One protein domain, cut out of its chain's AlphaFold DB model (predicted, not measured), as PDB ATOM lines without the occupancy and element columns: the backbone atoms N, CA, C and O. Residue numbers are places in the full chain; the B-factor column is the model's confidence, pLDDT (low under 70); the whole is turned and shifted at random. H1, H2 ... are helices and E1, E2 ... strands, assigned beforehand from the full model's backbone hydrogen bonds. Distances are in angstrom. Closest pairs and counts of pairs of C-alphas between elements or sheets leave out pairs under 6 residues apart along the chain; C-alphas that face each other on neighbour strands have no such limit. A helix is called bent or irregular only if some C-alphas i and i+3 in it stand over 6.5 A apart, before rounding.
ATOM      1  N   LYS A 171      52.774 169.916  98.072       82.00
ATOM      2  CA  LYS A 171      53.153 170.947  99.057       82.00
ATOM      3  C   LYS A 171      53.258 170.378 100.479       82.00
ATOM      4  O   LYS A 171      54.260 170.590 101.150       82.00
ATOM      5  N   LYS A 172      52.248 169.624 100.929       83.25
ATOM      6  CA  LYS A 172      52.219 169.017 102.271       83.25
ATOM      7  C   LYS A 172      53.296 167.943 102.428       83.25
ATOM      8  O   LYS A 172      53.920 167.858 103.478       83.25
ATOM      9  N   GLU A 173      53.518 167.138 101.394       84.12
ATOM     10  CA  GLU A 173      54.527 166.078 101.426       84.12
ATOM     11  C   GLU A 173      55.953 166.665 101.464       84.12
ATOM     12  O   GLU A 173      56.763 166.233 102.284       84.12
ATOM     13  N   ILE A 174      56.243 167.715 100.685       84.75
ATOM     14  CA  ILE A 174      57.524 168.446 100.748       84.75
ATOM     15  C   ILE A 174      57.719 169.096 102.124       84.75
ATOM     16  O   ILE A 174      58.798 168.995 102.702       84.75
ATOM     17  N   LEU A 175      56.676 169.716 102.682       83.56
ATOM     18  CA  LEU A 175      56.729 170.279 104.034       83.56
ATOM     19  C   LEU A 175      57.011 169.208 105.097       83.56
ATOM     20  O   LEU A 175      57.756 169.470 106.036       83.56
ATOM     21  N   SER A 176      56.474 167.991 104.946       82.81
ATOM     22  CA  SER A 176      56.808 166.898 105.867       82.81
ATOM     23  C   SER A 176      58.277 166.482 105.784       82.81
ATOM     24  O   SER A 176      58.887 166.279 106.826       82.81
ATOM     25  N   LEU A 177      58.876 166.461 104.585       82.50
ATOM     26  CA  LEU A 177      60.311 166.193 104.429       82.50
ATOM     27  C   LEU A 177      61.167 167.267 105.108       82.50
ATOM     28  O   LEU A 177      62.215 166.961 105.675       82.50
ATOM     29  N   LEU A 178      60.721 168.526 105.073       82.56
ATOM     30  CA  LEU A 178      61.419 169.620 105.742       82.56
ATOM     31  C   LEU A 178      61.411 169.460 107.270       82.56
ATOM     32  O   LEU A 178      62.396 169.803 107.916       82.56
ATOM     33  N   ASN A 179      60.350 168.886 107.846       82.94
ATOM     34  CA  ASN A 179      60.275 168.626 109.287       82.94
ATOM     35  C   ASN A 179      61.280 167.565 109.765       82.94
ATOM     36  O   ASN A 179      61.709 167.616 110.916       82.94
ATOM     37  N   ASP A 180      61.671 166.630 108.897       82.50
ATOM     38  CA  ASP A 180      62.642 165.579 109.228       82.50
ATOM     39  C   ASP A 180      64.102 166.067 109.110       82.50
ATOM     40  O   ASP A 180      65.021 165.466 109.678       82.50
ATOM     41  N   LEU A 181      64.334 167.185 108.410       84.06
ATOM     42  CA  LEU A 181      65.668 167.722 108.135       84.06
ATOM     43  C   LEU A 181      66.473 168.065 109.408       84.06
ATOM     44  O   LEU A 181      67.627 167.638 109.485       84.06
ATOM     45  N   PRO A 182      65.925 168.753 110.434       85.50
ATOM     46  CA  PRO A 182      66.686 169.068 111.644       85.50
ATOM     47  C   PRO A 182      67.184 167.817 112.377       85.50
ATOM     48  O   PRO A 182      68.326 167.774 112.835       85.50
ATOM     49  N   ALA A 183      66.352 166.772 112.460       87.00
ATOM     50  CA  ALA A 183      66.729 165.515 113.102       87.00
ATOM     51  C   ALA A 183      67.891 164.840 112.358       87.00
ATOM     52  O   ALA A 183      68.876 164.445 112.986       87.00
ATOM     53  N   PHE A 184      67.821 164.795 111.024       87.38
ATOM     54  CA  PHE A 184      68.896 164.276 110.179       87.38
ATOM     55  C   PHE A 184      70.212 165.049 110.364       87.38
ATOM     56  O   PHE A 184      71.274 164.447 110.519       87.38
ATOM     57  N   LEU A 185      70.167 166.381 110.407       86.94
ATOM     58  CA  LEU A 185      71.368 167.203 110.595       86.94
ATOM     59  C   LEU A 185      72.008 167.001 111.974       86.94
ATOM     60  O   LEU A 185      73.235 166.961 112.088       86.94
ATOM     61  N   ILE A 186      71.193 166.806 113.015       87.50
ATOM     62  CA  ILE A 186      71.678 166.441 114.351       87.50
ATOM     63  C   ILE A 186      72.384 165.078 114.317       87.50
ATOM     64  O   ILE A 186      73.416 164.913 114.970       87.50
ATOM     65  N   GLU A 187      71.857 164.100 113.579       88.56
ATOM     66  CA  GLU A 187      72.516 162.800 113.401       88.56
ATOM     67  C   GLU A 187      73.859 162.934 112.680       88.56
ATOM     68  O   GLU A 187      74.853 162.393 113.163       88.56
ATOM     69  N   VAL A 188      73.927 163.721 111.603       87.19
ATOM     70  CA  VAL A 188      75.185 164.003 110.892       87.19
ATOM     71  C   VAL A 188      76.213 164.640 111.828       87.19
ATOM     72  O   VAL A 188      77.350 164.170 111.902       87.19
ATOM     73  N   ALA A 189      75.823 165.661 112.597       87.38
ATOM     74  CA  ALA A 189      76.716 166.306 113.559       87.38
ATOM     75  C   ALA A 189      77.217 165.332 114.636       87.38
ATOM     76  O   ALA A 189      78.393 165.362 114.999       87.38
ATOM     77  N   LYS A 190      76.351 164.431 115.119       87.00
ATOM     78  CA  LYS A 190      76.747 163.360 116.044       87.00
ATOM     79  C   LYS A 190      77.739 162.403 115.391       87.00
ATOM     80  O   LYS A 190      78.738 162.071 116.011       87.00
ATOM     81  N   SER A 191      77.514 161.980 114.148       87.50
ATOM     82  CA  SER A 191      78.457 161.110 113.433       87.50
ATOM     83  C   SER A 191      79.822 161.769 113.224       87.50
ATOM     84  O   SER A 191      80.839 161.077 113.232       87.50
ATOM     85  N   MET A 192      79.879 163.099 113.109       85.12
ATOM     86  CA  MET A 192      81.145 163.829 113.006       85.12
ATOM     87  C   MET A 192      81.994 163.775 114.282       85.12
ATOM     88  O   MET A 192      83.201 163.995 114.195       85.12
ATOM     89  N   SER A 193      81.445 163.395 115.444       83.69
ATOM     90  CA  SER A 193      82.255 163.214 116.658       83.69
ATOM     91  C   SER A 193      83.292 162.094 116.525       83.69
ATOM     92  O   SER A 193      84.303 162.118 117.220       83.69
ATOM     93  N   ILE A 194      83.074 161.130 115.619       85.44
ATOM     94  CA  ILE A 194      84.027 160.047 115.316       85.44
ATOM     95  C   ILE A 194      85.360 160.614 114.796       85.44
ATOM     96  O   ILE A 194      86.411 160.010 114.989       85.44
ATOM     97  N   LEU A 195      85.340 161.801 114.184       84.62
ATOM     98  CA  LEU A 195      86.523 162.450 113.620       84.62
ATOM     99  C   LEU A 195      87.437 163.084 114.678       84.62
ATOM    100  O   LEU A 195      88.518 163.545 114.322       84.62
ATOM    101  N   ALA A 196      87.051 163.093 115.958       85.50
ATOM    102  CA  ALA A 196      87.849 163.694 117.024       85.50
ATOM    103  C   ALA A 196      89.245 163.053 117.156       85.50
ATOM    104  O   ALA A 196      90.245 163.772 117.202       85.50
ATOM    105  N   ASP A 197      89.328 161.718 117.156       85.38
ATOM    106  CA  ASP A 197      90.607 161.007 117.284       85.38
ATOM    107  C   ASP A 197      91.486 161.140 116.019       85.38
ATOM    108  O   ASP A 197      92.662 161.502 116.157       85.38
ATOM    109  N   PRO A 198      90.964 160.928 114.787       85.25
ATOM    110  CA  PRO A 198      91.715 161.192 113.557       85.25
ATOM    111  C   PRO A 198      92.235 162.628 113.453       85.25
ATOM    112  O   PRO A 198      93.374 162.841 113.037       85.25
ATOM    113  N   LEU A 199      91.433 163.611 113.867       85.06
ATOM    114  CA  LEU A 199      91.827 165.017 113.867       85.06
ATOM    115  C   LEU A 199      92.964 165.281 114.861       85.06
ATOM    116  O   LEU A 199      93.966 165.896 114.498       85.06
ATOM    117  N   ALA A 200      92.859 164.761 116.088       86.25
ATOM    118  CA  ALA A 200      93.919 164.878 117.087       86.25
ATOM    119  C   ALA A 200      95.229 164.232 116.605       86.25
ATOM    120  O   ALA A 200      96.316 164.787 116.802       86.25
ATOM    121  N   TYR A 201      95.136 163.083 115.931       87.12
ATOM    122  CA  TYR A 201      96.284 162.444 115.297       87.12
ATOM    123  C   TYR A 201      96.866 163.310 114.171       87.12
ATOM    124  O   TYR A 201      98.082 163.501 114.123       87.12
ATOM    125  N   TYR A 202      96.024 163.887 113.309       86.75
ATOM    126  CA  TYR A 202      96.472 164.750 112.218       86.75
ATOM    127  C   TYR A 202      97.214 165.993 112.741       86.75
ATOM    128  O   TYR A 202      98.301 166.328 112.260       86.75
ATOM    129  N   GLU A 203      96.704 166.623 113.801       85.75
ATOM    130  CA  GLU A 203      97.377 167.740 114.466       85.75
ATOM    131  C   GLU A 203      98.746 167.353 115.038       85.75
ATOM    132  O   GLU A 203      99.725 168.094 114.880       85.75
ATOM    133  N   GLN A 204      98.837 166.204 115.713       85.88
ATOM    134  CA  GLN A 204     100.098 165.705 116.265       85.88
ATOM    135  C   GLN A 204     101.095 165.353 115.159       85.88
ATOM    136  O   GLN A 204     102.269 165.716 115.253       85.88
ATOM    137  N   PHE A 205     100.631 164.710 114.089       86.12
ATOM    138  CA  PHE A 205     101.449 164.367 112.934       86.12
ATOM    139  C   PHE A 205     102.009 165.621 112.256       86.12
ATOM    140  O   PHE A 205     103.211 165.704 111.992       86.12
ATOM    141  N   ARG A 206     101.178 166.652 112.061       86.19
ATOM    142  CA  ARG A 206     101.618 167.952 111.544       86.19
ATOM    143  C   ARG A 206     102.697 168.569 112.435       86.19
ATOM    144  O   ARG A 206     103.737 168.995 111.933       86.19
ATOM    145  N   LYS A 207     102.490 168.588 113.757       85.94
ATOM    146  CA  LYS A 207     103.495 169.086 114.717       85.94
ATOM    147  C   LYS A 207     104.807 168.307 114.609       85.94
ATOM    148  O   LYS A 207     105.868 168.928 114.591       85.94
ATOM    149  N   TYR A 208     104.738 166.983 114.486       86.75
ATOM    150  CA  TYR A 208     105.902 166.112 114.336       86.75
ATOM    151  C   TYR A 208     106.694 166.406 113.053       86.75
ATOM    152  O   TYR A 208     107.895 166.670 113.128       86.75
ATOM    153  N   ILE A 209     106.032 166.445 111.891       86.00
ATOM    154  CA  ILE A 209     106.678 166.722 110.594       86.00
ATOM    155  C   ILE A 209     107.336 168.105 110.574       86.00
ATOM    156  O   ILE A 209     108.435 168.267 110.044       86.00
ATOM    157  N   HIS A 210     106.712 169.098 111.208       85.44
ATOM    158  CA  HIS A 210     107.269 170.445 111.321       85.44
ATOM    159  C   HIS A 210     108.253 170.629 112.489       85.44
ATOM    160  O   HIS A 210     108.619 171.767 112.784       85.44
ATOM    161  N   GLN A 211     108.682 169.561 113.175       86.00
ATOM    162  CA  GLN A 211     109.590 169.634 114.330       86.00
ATOM    163  C   GLN A 211     109.120 170.644 115.394       86.00
ATOM    164  O   GLN A 211     109.911 171.419 115.932       86.00
ATOM    165  N   TYR A 212     107.813 170.671 115.660       82.38
ATOM    166  CA  TYR A 212     107.154 171.596 116.587       82.38
ATOM    167  C   TYR A 212     107.274 173.087 116.218       82.38
ATOM    168  O   TYR A 212     107.018 173.953 117.049       82.38
ATOM    169  N   LYS A 213     107.601 173.401 114.959       81.25
ATOM    170  CA  LYS A 213     107.597 174.759 114.381       81.25
ATOM    171  C   LYS A 213     106.498 174.928 113.326       81.25
ATOM    172  O   LYS A 213     106.694 175.598 112.314       81.25
ATOM    173  N   ALA A 214     105.368 174.252 113.515       75.50
ATOM    174  CA  ALA A 214     104.252 174.329 112.580       75.50
ATOM    175  C   ALA A 214     103.628 175.742 112.594       75.50
ATOM    176  O   ALA A 214     103.563 176.351 113.662       75.50
ATOM    177  N   PRO A 215     103.142 176.255 111.447       77.12
ATOM    178  CA  PRO A 215     102.374 177.498 111.404       77.12
ATOM    179  C   PRO A 215     101.175 177.463 112.360       77.12
ATOM    180  O   PRO A 215     100.501 176.428 112.454       77.12
ATOM    181  N   ASP A 216     100.898 178.592 113.013       74.50
ATOM    182  CA  ASP A 216      99.740 178.777 113.892       74.50
ATOM    183  C   ASP A 216      98.467 178.940 113.048       74.50
ATOM    184  O   ASP A 216      98.025 180.040 112.726       74.50
ATOM    185  N   CYS A 217      97.947 177.815 112.565       76.69
ATOM    186  CA  CYS A 217      96.693 177.741 111.834       76.69
ATOM    187  C   CYS A 217      95.881 176.549 112.343       76.69
ATOM    188  O   CYS A 217      96.438 175.485 112.634       76.69
ATOM    189  N   VAL A 218      94.566 176.734 112.431       78.69
ATOM    190  CA  VAL A 218      93.628 175.689 112.848       78.69
ATOM    191  C   VAL A 218      93.441 174.708 111.693       78.69
ATOM    192  O   VAL A 218      93.134 175.123 110.576       78.69
ATOM    193  N   LEU A 219      93.654 173.419 111.953       81.38
ATOM    194  CA  LEU A 219      93.347 172.354 110.999       81.38
ATOM    195  C   LEU A 219      91.845 172.068 111.030       81.38
ATOM    196  O   LEU A 219      91.273 171.946 112.109       81.38
ATOM    197  N   LEU A 220      91.230 171.959 109.850       86.44
ATOM    198  CA  LEU A 220      89.805 171.642 109.676       86.44
ATOM    199  C   LEU A 220      88.901 172.459 110.617       86.44
ATOM    200  O   LEU A 220      88.274 171.910 111.534       86.44
ATOM    201  N   PRO A 221      88.921 173.795 110.488       88.50
ATOM    202  CA  PRO A 221      88.316 174.684 111.466       88.50
ATOM    203  C   PRO A 221      86.802 174.482 111.624       88.50
ATOM    204  O   PRO A 221      86.310 174.586 112.750       88.50
ATOM    205  N   LEU A 222      86.065 174.138 110.561       88.25
ATOM    206  CA  LEU A 222      84.620 173.899 110.654       88.25
ATOM    207  C   LEU A 222      84.301 172.553 111.311       88.25
ATOM    208  O   LEU A 222      83.439 172.499 112.190       88.25
ATOM    209  N   CYS A 223      85.021 171.486 110.958       87.44
ATOM    210  CA  CYS A 223      84.904 170.184 111.619       87.44
ATOM    211  C   CYS A 223      85.239 170.298 113.112       87.44
ATOM    212  O   CYS A 223      84.482 169.821 113.955       87.44
ATOM    213  N   SER A 224      86.327 170.996 113.448       87.25
ATOM    214  CA  SER A 224      86.737 171.266 114.832       87.25
ATOM    215  C   SER A 224      85.665 172.033 115.606       87.25
ATOM    216  O   SER A 224      85.361 171.710 116.759       87.25
ATOM    217  N   MET A 225      85.067 173.047 114.975       86.25
ATOM    218  CA  MET A 225      84.013 173.848 115.588       86.25
ATOM    219  C   MET A 225      82.746 173.023 115.834       86.25
ATOM    220  O   MET A 225      82.193 173.091 116.933       86.25
ATOM    221  N   LEU A 226      82.338 172.199 114.866       87.88
ATOM    222  CA  LEU A 226      81.178 171.316 114.986       87.88
ATOM    223  C   LEU A 226      81.377 170.244 116.070       87.88
ATOM    224  O   LEU A 226      80.465 170.001 116.855       87.88
ATOM    225  N   ILE A 227      82.571 169.649 116.178       86.50
ATOM    226  CA  ILE A 227      82.891 168.665 117.228       86.50
ATOM    227  C   ILE A 227      82.839 169.312 118.620       86.50
ATOM    228  O   ILE A 227      82.332 168.710 119.565       86.50
ATOM    229  N   ARG A 228      83.353 170.542 118.762       85.62
ATOM    230  CA  ARG A 228      83.442 171.225 120.062       85.62
ATOM    231  C   ARG A 228      82.106 171.789 120.544       85.62
ATOM    232  O   ARG A 228      81.809 171.697 121.731       85.62
ATOM    233  N   LYS A 229      81.356 172.446 119.656       84.00
ATOM    234  CA  LYS A 229      80.133 173.189 120.004       84.00
ATOM    235  C   LYS A 229      78.836 172.453 119.627       84.00
ATOM    236  O   LYS A 229      77.778 172.801 120.144       84.00
ATOM    237  N   GLY A 230      78.900 171.419 118.788       83.56
ATOM    238  CA  GLY A 230      77.751 170.593 118.414       83.56
ATOM    239  C   GLY A 230      76.942 171.121 117.214       83.56
ATOM    240  O   GLY A 230      77.408 171.995 116.488       83.56
ATOM    241  N   PRO A 231      75.729 170.582 116.975       83.38
ATOM    242  CA  PRO A 231      74.935 170.834 115.761       83.38
ATOM    243  C   PRO A 231      74.369 172.253 115.634       83.38
ATOM    244  O   PRO A 231      74.069 172.686 114.529       83.38
ATOM    245  N   ASN A 232      74.215 172.972 116.747       84.19
ATOM    246  CA  ASN A 232      73.489 174.247 116.786       84.19
ATOM    247  C   ASN A 232      74.363 175.461 116.437       84.19
ATOM    248  O   ASN A 232      73.935 176.595 116.629       84.19
ATOM    249  N   VAL A 233      75.593 175.242 115.972       87.31
ATOM    250  CA  VAL A 233      76.510 176.334 115.639       87.31
ATOM    251  C   VAL A 233      76.028 177.048 114.387       87.31
ATOM    252  O   VAL A 233      75.840 176.422 113.342       87.31
ATOM    253  N   THR A 234      75.863 178.360 114.490       87.69
ATOM    254  CA  THR A 234      75.391 179.210 113.390       87.69
ATOM    255  C   THR A 234      76.508 179.576 112.410       87.69
ATOM    256  O   THR A 234      77.693 179.624 112.760       87.69
ATOM    257  N   ALA A 235      76.149 179.872 111.160       86.25
ATOM    258  CA  ALA A 235      77.085 180.440 110.190       86.25
ATOM    259  C   ALA A 235      77.578 181.837 110.620       86.25
ATOM    260  O   ALA A 235      78.733 182.187 110.363       86.25
ATOM    261  N   TYR A 236      76.757 182.590 111.362       85.00
ATOM    262  CA  TYR A 236      77.165 183.826 112.030       85.00
ATOM    263  C   TYR A 236      78.348 183.604 112.986       85.00
ATOM    264  O   TYR A 236      79.364 184.295 112.888       85.00
ATOM    265  N   GLU A 237      78.268 182.602 113.870       86.19
ATOM    266  CA  GLU A 237      79.366 182.264 114.788       86.19
ATOM    267  C   GLU A 237      80.662 181.927 114.057       86.19
ATOM    268  O   GLU A 237      81.740 182.316 114.509       86.19
ATOM    269  N   TRP A 238      80.568 181.225 112.927       85.50
ATOM    270  CA  TRP A 238      81.727 180.912 112.092       85.50
ATOM    271  C   TRP A 238      82.378 182.174 111.515       85.50
ATOM    272  O   TRP A 238      83.596 182.337 111.568       85.50
ATOM    273  N   LYS A 239      81.562 183.076 110.967       84.62
ATOM    274  CA  LYS A 239      82.017 184.263 110.236       84.62
ATOM    275  C   LYS A 239      82.552 185.363 111.154       84.62
ATOM    276  O   LYS A 239      83.521 186.030 110.799       84.62
ATOM    277  N   TYR A 240      81.938 185.542 112.323       82.81
ATOM    278  CA  TYR A 240      82.240 186.646 113.240       82.81
ATOM    279  C   TYR A 240      82.925 186.207 114.542       82.81
ATOM    280  O   TYR A 240      83.385 187.056 115.305       82.81
ATOM    281  N   GLY A 241      83.023 184.901 114.815       78.75
ATOM    282  CA  GLY A 241      83.706 184.354 115.994       78.75
ATOM    283  C   GLY A 241      82.979 184.569 117.329       78.75
ATOM    284  O   GLY A 241      83.533 184.224 118.375       78.75
ATOM    285  N   ALA A 242      81.762 185.118 117.310       79.31
ATOM    286  CA  ALA A 242      80.935 185.397 118.484       79.31
ATOM    287  C   ALA A 242      79.506 184.863 118.293       79.31
ATOM    288  O   ALA A 242      79.001 184.826 117.172       79.31
ATOM    289  N   GLU A 243      78.865 184.458 119.391       78.44
ATOM    290  CA  GLU A 243      77.479 183.971 119.378       78.44
ATOM    291  C   GLU A 243      76.490 185.111 119.086       78.44
ATOM    292  O   GLU A 243      76.663 186.213 119.620       78.44
ATOM    293  N   PRO A 244      75.473 184.880 118.234       81.31
ATOM    294  CA  PRO A 244      74.458 185.882 117.950       81.31
ATOM    295  C   PRO A 244      73.563 186.118 119.175       81.31
ATOM    296  O   PRO A 244      73.215 185.198 119.910       81.31
ATOM    297  N   LEU A 245      73.163 187.373 119.375       77.12
ATOM    298  CA  LEU A 245      72.194 187.807 120.382       77.12
ATOM    299  C   LEU A 245      70.751 187.468 119.976       77.12
ATOM    300  O   LEU A 245      69.910 187.238 120.843       77.12
ATOM    301  N   LEU A 246      70.467 187.447 118.672       79.75
ATOM    302  CA  LEU A 246      69.165 187.108 118.100       79.75
ATOM    303  C   LEU A 246      69.362 186.353 116.779       79.75
ATOM    304  O   LEU A 246      70.245 186.700 115.997       79.75
ATOM    305  N   ILE A 247      68.537 185.334 116.536       81.38
ATOM    306  CA  ILE A 247      68.529 184.555 115.292       81.38
ATOM    307  C   ILE A 247      67.176 184.775 114.613       81.38
ATOM    308  O   ILE A 247      66.141 184.406 115.167       81.38
ATOM    309  N   GLU A 248      67.191 185.368 113.423       79.69
ATOM    310  CA  GLU A 248      66.013 185.570 112.575       79.69
ATOM    311  C   GLU A 248      66.052 184.543 111.438       79.69
ATOM    312  O   GLU A 248      66.760 184.713 110.446       79.69
ATOM    313  N   LEU A 249      65.328 183.432 111.610       74.62
ATOM    314  CA  LEU A 249      65.230 182.400 110.579       74.62
ATOM    315  C   LEU A 249      64.355 182.883 109.409       74.62
ATOM    316  O   LEU A 249      63.350 183.558 109.654       74.62
ATOM    317  N   PRO A 250      64.671 182.496 108.159       68.75
ATOM    318  CA  PRO A 250      63.833 182.816 107.006       68.75
ATOM    319  C   PRO A 250      62.406 182.294 107.212       68.75
ATOM    320  O   PRO A 250      62.221 181.125 107.568       68.75
ATOM    321  N   VAL A 304      72.721 190.336 115.435       79.88
ATOM    322  CA  VAL A 304      71.584 189.618 114.859       79.88
ATOM    323  C   VAL A 304      72.055 188.784 113.671       79.88
ATOM    324  O   VAL A 304      72.602 189.305 112.701       79.88
ATOM    325  N   ALA A 305      71.832 187.474 113.738       81.62
ATOM    326  CA  ALA A 305      72.041 186.577 112.612       81.62
ATOM    327  C   ALA A 305      70.783 186.576 111.733       81.62
ATOM    328  O   ALA A 305      69.711 186.195 112.206       81.62
ATOM    329  N   ARG A 306      70.917 187.001 110.470       83.00
ATOM    330  CA  ARG A 306      69.836 187.060 109.469       83.00
ATOM    331  C   ARG A 306      70.142 186.161 108.274       83.00
ATOM    332  O   ARG A 306      71.306 185.860 108.003       83.00
ATOM    333  N   ASP A 307      69.099 185.749 107.561       81.12
ATOM    334  CA  ASP A 307      69.183 185.011 106.297       81.12
ATOM    335  C   ASP A 307      70.098 183.773 106.379       81.12
ATOM    336  O   ASP A 307      69.885 182.874 107.191       81.12
ATOM    337  N   LEU A 308      71.142 183.716 105.547       80.38
ATOM    338  CA  LEU A 308      72.110 182.620 105.521       80.38
ATOM    339  C   LEU A 308      72.993 182.566 106.775       80.38
ATOM    340  O   LEU A 308      73.463 181.482 107.124       80.38
ATOM    341  N   ASP A 309      73.223 183.699 107.444       82.56
ATOM    342  CA  ASP A 309      74.021 183.759 108.674       82.56
ATOM    343  C   ASP A 309      73.213 183.204 109.876       82.56
ATOM    344  O   ASP A 309      73.814 182.715 110.836       82.56
ATOM    345  N   ALA A 310      71.870 183.201 109.802       83.06
ATOM    346  CA  ALA A 310      70.962 182.610 110.798       83.06
ATOM    347  C   ALA A 310      70.925 181.072 110.775       83.06
ATOM    348  O   ALA A 310      70.580 180.442 111.775       83.06
ATOM    349  N   LEU A 311      71.278 180.468 109.639       85.31
ATOM    350  CA  LEU A 311      71.301 179.017 109.464       85.31
ATOM    351  C   LEU A 311      72.456 178.375 110.243       85.31
ATOM    352  O   LEU A 311      73.512 178.984 110.454       85.31
ATOM    353  N   THR A 312      72.296 177.105 110.619       87.88
ATOM    354  CA  THR A 312      73.416 176.329 111.171       87.88
ATOM    355  C   THR A 312      74.505 176.107 110.116       87.88
ATOM    356  O   THR A 312      74.250 176.128 108.909       87.88
ATOM    357  N   ILE A 313      75.739 175.824 110.545       89.56
ATOM    358  CA  ILE A 313      76.860 175.557 109.624       89.56
ATOM    359  C   ILE A 313      76.640 174.336 108.712       89.56
ATOM    360  O   ILE A 313      77.305 174.222 107.681       89.56
ATOM    361  N   LEU A 314      75.724 173.427 109.064       87.75
ATOM    362  CA  LEU A 314      75.343 172.283 108.227       87.75
ATOM    363  C   LEU A 314      74.198 172.612 107.252       87.75
ATOM    364  O   LEU A 314      74.097 171.993 106.189       87.75
ATOM    365  N   GLU A 315      73.347 173.581 107.582       86.69
ATOM    366  CA  GLU A 315      72.259 174.054 106.715       86.69
ATOM    367  C   GLU A 315      72.762 175.036 105.664       86.69
ATOM    368  O   GLU A 315      72.359 174.953 104.499       86.69
ATOM    369  N   ASN A 316      73.673 175.927 106.057       88.75
ATOM    370  CA  ASN A 316      74.233 176.927 105.167       88.75
ATOM    371  C   ASN A 316      75.058 176.244 104.047       88.75
ATOM    372  O   ASN A 316      75.972 175.458 104.320       88.75
ATOM    373  N   PRO A 317      74.737 176.506 102.764       86.62
ATOM    374  CA  PRO A 317      75.343 175.807 101.634       86.62
ATOM    375  C   PRO A 317      76.846 176.080 101.481       86.62
ATOM    376  O   PRO A 317      77.578 175.176 101.070       86.62
ATOM    377  N   GLU A 318      77.313 177.280 101.835       88.44
ATOM    378  CA  GLU A 318      78.725 177.665 101.742       88.44
ATOM    379  C   GLU A 318      79.559 176.925 102.789       88.44
ATOM    380  O   GLU A 318      80.538 176.248 102.462       88.44
ATOM    381  N   THR A 319      79.133 176.963 104.054       89.75
ATOM    382  CA  THR A 319      79.831 176.260 105.140       89.75
ATOM    383  C   THR A 319      79.739 174.746 104.979       89.75
ATOM    384  O   THR A 319      80.740 174.058 105.170       89.75
ATOM    385  N   ARG A 320      78.599 174.208 104.525       90.44
ATOM    386  CA  ARG A 320      78.453 172.774 104.223       90.44
ATOM    387  C   ARG A 320      79.428 172.318 103.137       90.44
ATOM    388  O   ARG A 320      80.006 171.235 103.241       90.44
ATOM    389  N   ARG A 321      79.636 173.131 102.097       91.38
ATOM    390  CA  ARG A 321      80.613 172.840 101.040       91.38
ATOM    391  C   ARG A 321      82.041 172.821 101.587       91.38
ATOM    392  O   ARG A 321      82.816 171.947 101.203       91.38
ATOM    393  N   LEU A 322      82.385 173.746 102.481       91.81
ATOM    394  CA  LEU A 322      83.693 173.772 103.140       91.81
ATOM    395  C   LEU A 322      83.901 172.555 104.050       91.81
ATOM    396  O   LEU A 322      84.933 171.900 103.936       91.81
ATOM    397  N   ILE A 323      82.899 172.174 104.851       90.31
ATOM    398  CA  ILE A 323      82.928 170.943 105.661       90.31
ATOM    399  C   ILE A 323      83.186 169.722 104.771       90.31
ATOM    400  O   ILE A 323      84.018 168.881 105.094       90.31
ATOM    401  N   TYR A 324      82.534 169.630 103.609       90.38
ATOM    402  CA  TYR A 324      82.781 168.538 102.665       90.38
ATOM    403  C   TYR A 324      84.235 168.488 102.164       90.38
ATOM    404  O   TYR A 324      84.791 167.400 101.995       90.38
ATOM    405  N   PHE A 325      84.867 169.641 101.927       92.06
ATOM    406  CA  PHE A 325      86.283 169.690 101.559       92.06
ATOM    407  C   PHE A 325      87.200 169.289 102.717       92.06
ATOM    408  O   PHE A 325      88.123 168.508 102.496       92.06
ATOM    409  N   GLU A 326      86.911 169.744 103.935       91.31
ATOM    410  CA  GLU A 326      87.647 169.344 105.139       91.31
ATOM    411  C   GLU A 326      87.560 167.826 105.381       91.31
ATOM    412  O   GLU A 326      88.567 167.172 105.642       91.31
ATOM    413  N   LEU A 327      86.380 167.227 105.203       89.75
ATOM    414  CA  LEU A 327      86.200 165.775 105.297       89.75
ATOM    415  C   LEU A 327      87.011 165.020 104.238       89.75
ATOM    416  O   LEU A 327      87.615 163.989 104.536       89.75
ATOM    417  N   LYS A 328      87.063 165.531 103.003       88.56
ATOM    418  CA  LYS A 328      87.917 164.960 101.953       88.56
ATOM    419  C   LYS A 328      89.398 165.035 102.299       88.56
ATOM    420  O   LYS A 328      90.128 164.107 101.965       88.56
ATOM    421  N   GLU A 329      89.838 166.112 102.939       89.31
ATOM    422  CA  GLU A 329      91.219 166.258 103.397       89.31
ATOM    423  C   GLU A 329      91.581 165.176 104.423       89.31
ATOM    424  O   GLU A 329      92.616 164.529 104.264       89.31
ATOM    425  N   VAL A 330      90.703 164.899 105.399       85.44
ATOM    426  CA  VAL A 330      90.902 163.802 106.372       85.44
ATOM    427  C   VAL A 330      91.012 162.455 105.674       85.44
ATOM    428  O   VAL A 330      91.937 161.703 105.961       85.44
ATOM    429  N   ILE A 331      90.100 162.164 104.742       85.44
ATOM    430  CA  ILE A 331      90.094 160.894 104.003       85.44
ATOM    431  C   ILE A 331      91.401 160.728 103.222       85.44
ATOM    432  O   ILE A 331      92.030 159.679 103.288       85.44
ATOM    433  N   LEU A 332      91.853 161.774 102.524       85.50
ATOM    434  CA  LEU A 332      93.114 161.734 101.783       85.50
ATOM    435  C   LEU A 332      94.327 161.578 102.705       85.50
ATOM    436  O   LEU A 332      95.280 160.883 102.353       85.50
ATOM    437  N   PHE A 333      94.312 162.225 103.869       84.12
ATOM    438  CA  PHE A 333      95.358 162.066 104.870       84.12
ATOM    439  C   PHE A 333      95.405 160.627 105.398       84.12
ATOM    440  O   PHE A 333      96.488 160.042 105.465       84.12
ATOM    441  N   GLU A 334      94.250 160.035 105.705       78.56
ATOM    442  CA  GLU A 334      94.143 158.639 106.122       78.56
ATOM    443  C   GLU A 334      94.644 157.705 105.009       78.56
ATOM    444  O   GLU A 334      95.616 156.982 105.215       78.56
ATOM    445  N   ASP A 335      94.102 157.804 103.795       79.75
ATOM    446  CA  ASP A 335      94.470 156.952 102.658       79.75
ATOM    447  C   ASP A 335      95.957 157.035 102.290       79.75
ATOM    448  O   ASP A 335      96.564 156.033 101.909       79.75
ATOM    449  N   PHE A 336      96.569 158.217 102.387       73.12
ATOM    450  CA  PHE A 336      97.973 158.394 102.025       73.12
ATOM    451  C   PHE A 336      98.922 157.947 103.143       73.12
ATOM    452  O   PHE A 336      99.948 157.325 102.864       73.12
ATOM    453  N   PHE A 337      98.601 158.230 104.409       66.12
ATOM    454  CA  PHE A 337      99.532 158.017 105.519       66.12
ATOM    455  C   PHE A 337      99.294 156.730 106.321       66.12
ATOM    456  O   PHE A 337     100.272 156.194 106.843       66.12
ATOM    457  N   PHE A 338      98.085 156.156 106.373       60.19
ATOM    458  CA  PHE A 338      97.864 154.850 107.025       60.19
ATOM    459  C   PHE A 338      98.624 153.676 106.372       60.19
ATOM    460  O   PHE A 338      99.121 152.807 107.097       60.19
ATOM    461  N   PRO A 339      98.799 153.613 105.035       54.34
ATOM    462  CA  PRO A 339      99.653 152.597 104.417       54.34
ATOM    463  C   PRO A 339     101.135 152.778 104.777       54.34
ATOM    464  O   PRO A 339     101.853 151.799 104.983       54.34
ATOM    465  N   LEU A 340     101.593 154.030 104.892       47.66
ATOM    466  CA  LEU A 340     102.980 154.378 105.216       47.66
ATOM    467  C   LEU A 340     103.314 154.109 106.689       47.66
ATOM    468  O   LEU A 340     104.390 153.577 106.978       47.66
ATOM    469  N   THR A 341     102.401 154.388 107.621       45.47
ATOM    470  CA  THR A 341     102.602 154.113 109.054       45.47
ATOM    471  C   THR A 341     102.656 152.617 109.356       45.47
ATOM    472  O   THR A 341     103.445 152.215 110.209       45.47
ATOM    473  N   ARG A 342     101.948 151.765 108.597       43.12
ATOM    474  CA  ARG A 342     102.103 150.296 108.676       43.12
ATOM    475  C   ARG A 342     103.497 149.808 108.265       43.12
ATOM    476  O   ARG A 342     103.954 148.799 108.794       43.12
ATOM    477  N   SER A 343     104.180 150.516 107.359       41.94
ATOM    478  CA  SER A 343     105.571 150.210 106.981       41.94
ATOM    479  C   SER A 343     106.613 150.775 107.956       41.94
ATOM    480  O   SER A 343     107.700 150.216 108.076       41.94
ATOM    481  N   LEU A 344     106.278 151.851 108.678       43.69
ATOM    482  CA  LEU A 344     107.177 152.548 109.609       43.69
ATOM    483  C   LEU A 344     107.054 152.067 111.067       43.69
ATOM    484  O   LEU A 344     107.990 152.251 111.840       43.69
ATOM    485  N   PHE A 345     105.946 151.414 111.437       38.81
ATOM    486  CA  PHE A 345     105.715 150.782 112.746       38.81
ATOM    487  C   PHE A 345     105.769 149.243 112.677       38.81
ATOM    488  O   PHE A 345     104.978 148.551 113.314       38.81
TER     489      PHE A 345
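What this domain is: This is residues 171 to 250 and 304 to 345 of the 350 residues of an uncharacterized protein of Thelazia callipaeda (UniProt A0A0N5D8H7). Look for two long helices, the bent H1 and H5, which cross as a loose X, with the short helix H2 set across both near the crossing. A small head of short pieces, H3, H4 and the strands E1 and E2, lies beyond the first end of H5, while residues 171 to 180 and 338 to 345 stick out. The 122 printed residues, with the order H1 H2 H3 E1 E2 H4 H5, are mostly helix, and E1 and E2 form a parallel two-stranded sheet. The whole is loose and elongated, with a radius of gyration of the C-alphas of 17.5 A and spans of 57 by 32 by 18 A.

Where its parts are: Find C-alpha 171 at (53.153, 170.947, 99.057), where H1, residues 171 to 209, begins. By its hydrogen bonds it was assigned as one helix, but it is bent: C-alphas 194 and 197 are 6.9 A apart. Its arms are H1a, residues 171 to 194, 36.6 A long, and H1b, residues 197 to 209, 18.3 A long, at a steep tilt of 49 degrees. H1a is irregular, with C-alphas 179 and 182 6.8 A apart. Next come H2, residues 221 to 229, H3, residues 235 to 240, E1, residues 246 to 248, E2, residues 304 to 306, and H4, residues 307 to 310. H5, residues 317 to 344, runs 40.2 A from (75.343, 175.807, 101.634) to (107.177, 152.548, 109.609); it is not bent, but only just, with C-alphas 336 and 339 6.5 A apart.

How they stand to each other: Residues 189 to 193 of H1a touch H2, about perpendicular at 87 degrees; the closest C-alphas, of Ser 193 and Ile 227, are 5.5 A apart. H2 also touches residues 319 to 327 of H5, about perpendicular at 82 degrees, closest at the C-alphas of Leu 222 and Ile 323, 6.0 A. H1b and H5 only just touch, with 3 pairs of C-alphas within 8 A, the closest those of Leu 199 and Val 330, 7.6 A. H1a and H5 are apart. H3 touches H4 at the C-alphas of Tyr 236 and Asp 309, their closest, 4.6 A. Between the parallel E1 and E2, N 305 and O 246 are within hydrogen-bond range at 2.9 A. Every O i to N i+4 pair is within range in H1b, H2 and H3, against 16 of 20 in H1a and 21 of 24 in H5; H4 is too short for one.

The domain as a whole: The C-alphas farthest apart, of Lys 172 and Gln 211, are 58.6 A apart. Residues 251 to 303 are not printed, and C-alphas 250 and 304 are 13.0 A apart across the cut. The link from H1 to H2 is long, with 11 residues. Look for pLDDT under 70 at residue 250 and residues 337 to 345.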